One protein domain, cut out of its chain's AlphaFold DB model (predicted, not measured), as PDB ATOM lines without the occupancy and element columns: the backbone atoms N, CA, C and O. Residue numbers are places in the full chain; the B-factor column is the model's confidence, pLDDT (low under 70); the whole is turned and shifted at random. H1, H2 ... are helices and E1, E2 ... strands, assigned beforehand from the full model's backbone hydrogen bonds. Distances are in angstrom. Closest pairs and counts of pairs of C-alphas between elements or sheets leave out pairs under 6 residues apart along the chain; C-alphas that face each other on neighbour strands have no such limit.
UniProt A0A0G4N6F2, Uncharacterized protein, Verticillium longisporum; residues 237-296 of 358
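Overview. This is residues 237 to 296 of the 358 residues of an uncharacterized protein of Verticillium longisporum (UniProt A0A0G4N6F2). Little regular structure: a compact, rounded body made mostly of loop, with two very short strands, E1 and E2, side by side and one short helix, H1, following E2. The long loop of residues 240 to 272 makes much of the body and pairs briefly with E1 at residues 263 to 264. The printed part has 60 residues, ordered E1, E2, H1, of which 14 are in named elements; the class is mixed and the two-strand sheet parallel. The radius of gyration of the C-alphas is 10.6 A and the spans are 28 by 22 by 21 A.

Along the chain. E1, residues 237 to 239, begins at C-alpha 237 (67.972, 93.194, 79.736) and is 6.3 A long. E2, residues 273 to 275, is 6.5 A long. H1, residues 280 to 287, is 10.2 A long and ends at C-alpha 287 (80.869, 86.157, 81.957).

Arrangement. E1 and E2 are parallel neighbours at 49 degrees; C-alphas 238 and 275 face each other at 4.7 A. N 239 and O 275, 2.9 A apart, are within hydrogen-bond range. Residues 238 to 239 also pair with 263 to 264, parallel. E1 and H1 are apart. In H1 every O i to N i+4 pair is within hydrogen-bond range.

Size, cuts and confidence. The C-alphas of Gly 256 and Lys 292 are farthest apart, 28.7 A. The printed part has no cut. The link E1 to E2 is long, E2 to H1 tight. No printed residue is under 70 in pLDDT.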
ATOM      1  N   PHE A 237      68.722  93.868  80.796       92.81
ATOM      2  CA  PHE A 237      67.972  93.194  79.736       92.81
ATOM      3  C   PHE A 237      67.951  91.677  79.915       92.81
ATOM      4  O   PHE A 237      68.636  91.103  80.764       92.81
ATOM      5  N   GLU A 238      67.098  91.045  79.125       92.19
ATOM      6  CA  GLU A 238      67.004  89.606  78.942       92.19
ATOM      7  C   GLU A 238      67.917  89.198  77.778       92.19
ATOM      8  O   GLU A 238      67.791  89.728  76.673       92.19
ATOM      9  N   PHE A 239      68.851  88.276  78.009       93.25
ATOM     10  CA  PHE A 239      69.794  87.859  76.975       93.25
ATOM     11  C   PHE A 239      69.083  87.083  75.858       93.25
ATOM     12  O   PHE A 239      68.402  86.087  76.116       93.25
ATOM     13  N   ASP A 240      69.270  87.519  74.611       89.56
ATOM     14  CA  ASP A 240      68.793  86.807  73.424       89.56
ATOM     15  C   ASP A 240      69.973  86.295  72.591       89.56
ATOM     16  O   ASP A 240      70.613  87.037  71.849       89.56
ATOM     17  N   GLN A 241      70.244  84.990  72.686       87.88
ATOM     18  CA  GLN A 241      71.320  84.355  71.924       87.88
ATOM     19  C   GLN A 241      71.119  84.479  70.404       87.88
ATOM     20  O   GLN A 241      72.086  84.432  69.653       87.88
ATOM     21  N   LYS A 242      69.884  84.643  69.910       85.81
ATOM     22  CA  LYS A 242      69.644  84.793  68.463       85.81
ATOM     23  C   LYS A 242      70.144  86.125  67.918       85.81
ATOM     24  O   LYS A 242      70.335  86.258  66.712       85.81
ATOM     25  N   ASP A 243      70.336  87.090  68.805       86.06
ATOM     26  CA  ASP A 243      70.756  88.443  68.483       86.06
ATOM     27  C   ASP A 243      72.288  88.612  68.541       86.06
ATOM     28  O   ASP A 243      72.821  89.683  68.235       86.06
ATOM     29  N   THR A 244      73.029  87.551  68.895       88.50
ATOM     30  CA  THR A 244      74.493  87.583  68.893       88.50
ATOM     31  C   THR A 244      75.052  87.615  67.470       88.50
ATOM     32  O   THR A 244      74.443  87.137  66.506       88.50
ATOM     33  N   ARG A 245      76.263  88.157  67.323       86.44
ATOM     34  CA  ARG A 245      77.015  88.121  66.063       86.44
ATOM     35  C   ARG A 245      77.213  86.678  65.604       86.44
ATOM     36  O   ARG A 245      77.545  85.791  66.388       86.44
ATOM     37  N   ARG A 246      76.999  86.430  64.311       79.38
ATOM     38  CA  ARG A 246      77.142  85.091  63.729       79.38
ATOM     39  C   ARG A 246      78.609  84.760  63.495       79.38
ATOM     40  O   ARG A 246      79.348  85.574  62.960       79.38
ATOM     41  N   GLY A 247      78.993  83.528  63.824       74.00
ATOM     42  CA  GLY A 247      80.363  83.043  63.635       74.00
ATOM     43  C   GLY A 247      81.358  83.536  64.687       74.00
ATOM     44  O   GLY A 247      82.542  83.237  64.565       74.00
ATOM     45  N   GLU A 248      80.888  84.253  65.709       77.94
ATOM     46  CA  GLU A 248      81.669  84.629  66.885       77.94
ATOM     47  C   GLU A 248      81.212  83.817  68.098       77.94
ATOM     48  O   GLU A 248      80.015  83.665  68.339       77.94
ATOM     49  N   ASP A 249      82.172  83.352  68.896       79.12
ATOM     50  CA  ASP A 249      81.920  82.654  70.161       79.12
ATOM     51  C   ASP A 249      81.768  83.666  71.314       79.12
ATOM     52  O   ASP A 249      82.472  83.600  72.322       79.12
ATOM     53  N   GLY A 250      80.897  84.667  71.143       90.06
ATOM     54  CA  GLY A 250      80.751  85.765  72.098       90.06
ATOM     55  C   GLY A 250      79.322  86.294  72.236       90.06
ATOM     56  O   GLY A 250      78.501  86.132  71.335       90.06
ATOM     57  N   PRO A 251      79.018  86.988  73.349       94.25
ATOM     58  CA  PRO A 251      77.677  87.487  73.644       94.25
ATOM     59  C   PRO A 251      77.340  88.787  72.899       94.25
ATOM     60  O   PRO A 251      76.308  89.395  73.174       94.25
ATOM     61  N   TRP A 252      78.221  89.264  72.018       93.38
ATOM     62  CA  TRP A 252      78.130  90.579  71.393       93.38
ATOM     63  C   TRP A 252      76.970  90.659  70.416       93.38
ATOM     64  O   TRP A 252      76.785  89.775  69.584       93.38
ATOM     65  N   ALA A 253      76.232  91.759  70.486       89.81
ATOM     66  CA  ALA A 253      75.101  92.013  69.622       89.81
ATOM     67  C   ALA A 253      75.522  92.276  68.174       89.81
ATOM     68  O   ALA A 253      76.582  92.860  67.889       89.81
ATOM     69  N   ARG A 254      74.668  91.848  67.245       84.75
ATOM     70  CA  ARG A 254      74.790  92.145  65.815       84.75
ATOM     71  C   ARG A 254      74.577  93.633  65.521       84.75
ATOM     72  O   ARG A 254      73.954  94.368  66.289       84.75
ATOM     73  N   THR A 255      75.066  94.085  64.369       81.00
ATOM     74  CA  THR A 255      74.796  95.443  63.878       81.00
ATOM     75  C   THR A 255      73.292  95.655  63.688       81.00
ATOM     76  O   THR A 255      72.614  94.791  63.141       81.00
ATOM     77  N   GLY A 256      72.778  96.810  64.120       76.75
ATOM     78  CA  GLY A 256      71.357  97.157  63.992       76.75
ATOM     79  C   GLY A 256      70.455  96.633  65.112       76.75
ATOM     80  O   GLY A 256      69.244  96.812  65.027       76.75
ATOM     81  N   THR A 257      71.026  96.025  66.156       83.12
ATOM     82  CA  THR A 257      70.294  95.612  67.363       83.12
ATOM     83  C   THR A 257      69.481  96.765  67.954       83.12
ATOM     84  O   THR A 257      70.007  97.859  68.174       83.12
ATOM     85  N   ASP A 258      68.205  96.506  68.244       83.69
ATOM     86  CA  ASP A 258      67.337  97.437  68.959       83.69
ATOM     87  C   ASP A 258      67.598  97.353  70.467       83.69
ATOM     88  O   ASP A 258      67.039  96.520  71.177       83.69
ATOM     89  N   VAL A 259      68.440  98.255  70.960       83.56
ATOM     90  CA  VAL A 259      68.809  98.342  72.382       83.56
ATOM     91  C   VAL A 259      67.711  98.937  73.276       83.56
ATOM     92  O   VAL A 259      67.919  99.115  74.473       83.56
ATOM     93  N   THR A 260      66.555  99.291  72.705       82.12
ATOM     94  CA  THR A 260      65.355  99.682  73.464       82.12
ATOM     95  C   THR A 260      64.416  98.500  73.710       82.12
ATOM     96  O   THR A 260      63.459  98.608  74.475       82.12
ATOM     97  N   SER A 261      64.695  97.351  73.087       83.12
ATOM     98  CA  SER A 261      64.030  96.088  73.391       83.12
ATOM     99  C   SER A 261      64.481  95.575  74.763       83.12
ATOM    100  O   SER A 261      65.664  95.618  75.070       83.12
ATOM    101  N   PRO A 262      63.598  94.987  75.588       84.25
ATOM    102  CA  PRO A 262      64.031  94.310  76.807       84.25
ATOM    103  C   PRO A 262      64.781  92.997  76.532       84.25
ATOM    104  O   PRO A 262      65.303  92.409  77.475       84.25
ATOM    105  N   TRP A 263      64.805  92.524  75.280       88.25
ATOM    106  CA  TRP A 263      65.538  91.337  74.836       88.25
ATOM    107  C   TRP A 263      66.533  91.708  73.751       88.25
ATOM    108  O   TRP A 263      66.117  92.195  72.696       88.25
ATOM    109  N   HIS A 264      67.808  91.443  73.996       89.69
ATOM    110  CA  HIS A 264      68.870  91.597  73.008       89.69
ATOM    111  C   HIS A 264      70.151  90.895  73.473       89.69
ATOM    112  O   HIS A 264      70.277  90.448  74.618       89.69
ATOM    113  N   ALA A 265      71.120  90.793  72.571       92.25
ATOM    114  CA  ALA A 265      72.490  90.429  72.910       92.25
ATOM    115  C   ALA A 265      73.250  91.637  73.489       92.25
ATOM    116  O   ALA A 265      72.727  92.746  73.594       92.25
ATOM    117  N   LEU A 266      74.498  91.455  73.912       93.44
ATOM    118  CA  LEU A 266      75.237  92.503  74.607       93.44
ATOM    119  C   LEU A 266      75.646  93.643  73.659       93.44
ATOM    120  O   LEU A 266      76.448  93.449  72.742       93.44
ATOM    121  N   ALA A 267      75.116  94.842  73.908       87.88
ATOM    122  CA  ALA A 267      75.350  96.042  73.112       87.88
ATOM    123  C   ALA A 267      75.842  97.211  73.982       87.88
ATOM    124  O   ALA A 267      75.339  97.448  75.079       87.88
ATOM    125  N   GLY A 268      76.811  97.973  73.469       85.50
ATOM    126  CA  GLY A 268      77.357  99.145  74.161       85.50
ATOM    127  C   GLY A 268      78.177  98.799  75.408       85.50
ATOM    128  O   GLY A 268      78.648  97.676  75.564       85.50
ATOM    129  N   LYS A 269      78.379  99.795  76.282       88.62
ATOM    130  CA  LYS A 269      79.122  99.662  77.554       88.62
ATOM    131  C   LYS A 269      78.227  99.740  78.789       88.62
ATOM    132  O   LYS A 269      78.706  99.685  79.921       88.62
ATOM    133  N   GLU A 270      76.927  99.882  78.568       91.75
ATOM    134  CA  GLU A 270      75.988 100.249  79.617       91.75
ATOM    135  C   GLU A 270      75.517  99.049  80.445       91.75
ATOM    136  O   GLU A 270      74.957  99.261  81.516       91.75
ATOM    137  N   ALA A 271      75.794  97.818  80.004       95.19
ATOM    138  CA  ALA A 271      75.304  96.597  80.631       95.19
ATOM    139  C   ALA A 271      75.727  96.478  82.107       95.19
ATOM    140  O   ALA A 271      76.915  96.397  82.451       95.19
ATOM    141  N   LEU A 272      74.719  96.424  82.977       95.69
ATOM    142  CA  LEU A 272      74.859  96.243  84.418       95.69
ATOM    143  C   LEU A 272      74.353  94.878  84.881       95.69
ATOM    144  O   LEU A 272      74.980  94.264  85.744       95.69
ATOM    145  N   ALA A 273      73.243  94.403  84.318       96.06
ATOM    146  CA  ALA A 273      72.628  93.135  84.681       96.06
ATOM    147  C   ALA A 273      72.023  92.427  83.464       96.06
ATOM    148  O   ALA A 273      71.187  92.980  82.756       96.06
ATOM    149  N   ILE A 274      72.424  91.182  83.239       96.44
ATOM    150  CA  ILE A 274      72.052  90.402  82.058       96.44
ATOM    151  C   ILE A 274      71.350  89.148  82.553       96.44
ATOM    152  O   ILE A 274      71.957  88.356  83.268       96.44
ATOM    153  N   HIS A 275      70.070  88.996  82.234       94.69
ATOM    154  CA  HIS A 275      69.207  87.944  82.777       94.69
ATOM    155  C   HIS A 275      68.834  86.896  81.715       94.69
ATOM    156  O   HIS A 275      69.225  87.014  80.554       94.69
ATOM    157  N   MET A 276      68.088  85.860  82.117       91.81
ATOM    158  CA  MET A 276      67.663  84.727  81.289       91.81
ATOM    159  C   MET A 276      68.825  83.894  80.732       91.81
ATOM    160  O   MET A 276      68.690  83.259  79.689       91.81
ATOM    161  N   LEU A 277      69.934  83.821  81.472       92.94
ATOM    162  CA  LEU A 277      71.075  82.945  81.196       92.94
ATOM    163  C   LEU A 277      70.743  81.532  81.688       92.94
ATOM    164  O   LEU A 277      71.193  81.089  82.745       92.94
ATOM    165  N   LYS A 278      69.846  80.851  80.968       87.38
ATOM    166  CA  LYS A 278      69.221  79.595  81.415       87.38
ATOM    167  C   LYS A 278      70.167  78.406  81.359       87.38
ATOM    168  O   LYS A 278      69.860  77.374  81.962       87.38
ATOM    169  N   LYS A 279      71.255  78.521  80.605       89.56
ATOM    170  CA  LYS A 279      72.264  77.478  80.459       89.56
ATOM    171  C   LYS A 279      73.639  77.972  80.902       89.56
ATOM    172  O   LYS A 279      73.974  79.143  80.737       89.56
ATOM    173  N   ASP A 280      74.452  77.050  81.411       89.88
ATOM    174  CA  ASP A 280      75.808  77.349  81.884       89.88
ATOM    175  C   ASP A 280      76.700  77.920  80.771       89.88
ATOM    176  O   ASP A 280      77.528  78.785  81.034       89.88
ATOM    177  N   ASP A 281      76.531  77.468  79.525       90.75
ATOM    178  CA  ASP A 281      77.277  77.974  78.369       90.75
ATOM    179  C   ASP A 281      76.906  79.424  78.034       90.75
ATOM    180  O   ASP A 281      77.798  80.236  77.803       90.75
ATOM    181  N   GLU A 282      75.619  79.778  78.085       91.38
ATOM    182  CA  GLU A 282      75.155  81.166  77.952       91.38
ATOM    183  C   GLU A 282      75.744  82.046  79.063       91.38
ATOM    184  O   GLU A 282      76.262  83.133  78.793       91.38
ATOM    185  N   TRP A 283      75.718  81.557  80.306       94.06
ATOM    186  CA  TRP A 283      76.242  82.292  81.453       94.06
ATOM    187  C   TRP A 283      77.755  82.503  81.358       94.06
ATOM    188  O   TRP A 283      78.228  83.627  81.516       94.06
ATOM    189  N   LEU A 284      78.521  81.454  81.045       94.12
ATOM    190  CA  LEU A 284      79.976  81.527  80.879       94.12
ATOM    191  C   LEU A 284      80.375  82.393  79.678       94.12
ATOM    192  O   LEU A 284      81.350  83.139  79.765       94.12
ATOM    193  N   MET A 285      79.619  82.336  78.579       94.12
ATOM    194  CA  MET A 285      79.830  83.195  77.414       94.12
ATOM    195  C   MET A 285      79.670  84.672  77.789       94.12
ATOM    196  O   MET A 285      80.541  85.480  77.467       94.12
ATOM    197  N   VAL A 286      78.608  85.027  78.518       95.69
ATOM    198  CA  VAL A 286      78.409  86.396  79.011       95.69
ATOM    199  C   VAL A 286      79.484  86.785  80.021       95.69
ATOM    200  O   VAL A 286      80.061  87.857  79.896       95.69
ATOM    201  N   ALA A 287      79.817  85.913  80.971       95.00
ATOM    202  CA  ALA A 287      80.869  86.157  81.957       95.00
ATOM    203  C   ALA A 287      82.230  86.469  81.316       95.00
ATOM    204  O   ALA A 287      82.984  87.293  81.831       95.00
ATOM    205  N   SER A 288      82.541  85.829  80.185       93.88
ATOM    206  CA  SER A 288      83.856  85.914  79.538       93.88
ATOM    207  C   SER A 288      84.240  87.314  79.046       93.88
ATOM    208  O   SER A 288      85.423  87.574  78.825       93.88
ATOM    209  N   VAL A 289      83.266  88.219  78.895       94.38
ATOM    210  CA  VAL A 289      83.495  89.597  78.435       94.38
ATOM    211  C   VAL A 289      83.541  90.620  79.573       94.38
ATOM    212  O   VAL A 289      83.527  91.825  79.328       94.38
ATOM    213  N   PHE A 290      83.617  90.166  80.823       94.12
ATOM    214  CA  PHE A 290      83.772  91.039  81.982       94.12
ATOM    215  C   PHE A 290      85.083  90.753  82.707       94.12
ATOM    216  O   PHE A 290      85.438  89.606  82.975       94.12
ATOM    217  N   ASP A 291      85.789  91.818  83.071       90.00
ATOM    218  CA  ASP A 291      86.975  91.768  83.911       90.00
ATOM    219  C   ASP A 291      86.762  92.553  85.220       90.00
ATOM    220  O   ASP A 291      85.662  92.995  85.560       90.00
ATOM    221  N   LYS A 292      87.837  92.737  85.991       84.56
ATOM    222  CA  LYS A 292      87.813  93.493  87.256       84.56
ATOM    223  C   LYS A 292      87.367  94.959  87.113       84.56
ATOM    224  O   LYS A 292      87.004  95.576  88.112       84.56
ATOM    225  N   ASN A 293      87.450  95.523  85.911       86.00
ATOM    226  CA  ASN A 293      87.061  96.889  85.580       86.00
ATOM    227  C   ASN A 293      85.647  96.956  84.977       86.00
ATOM    228  O   ASN A 293      85.146  98.054  84.741       86.00
ATOM    229  N   GLY A 294      84.991  95.812  84.764       87.50
ATOM    230  CA  GLY A 294      83.660  95.712  84.180       87.50
ATOM    231  C   GLY A 294      83.696  95.150  82.761       87.50
ATOM    232  O   GLY A 294      84.475  94.253  82.459       87.50
ATOM    233  N   LEU A 295      82.802  95.635  81.905       91.75
ATOM    234  CA  LEU A 295      82.663  95.169  80.527       91.75
ATOM    235  C   LEU A 295      83.875  95.582  79.677       91.75
ATOM    236  O   LEU A 295      84.210  96.767  79.615       91.75
ATOM    237  N   ILE A 296      84.513  94.615  79.013       91.38
ATOM    238  CA  ILE A 296      85.626  94.875  78.088       91.38
ATOM    239  C   ILE A 296      85.126  95.489  76.773       91.38
ATOM    240  O   ILE A 296      83.930  95.491  76.483       91.38
TER     241      ILE A 296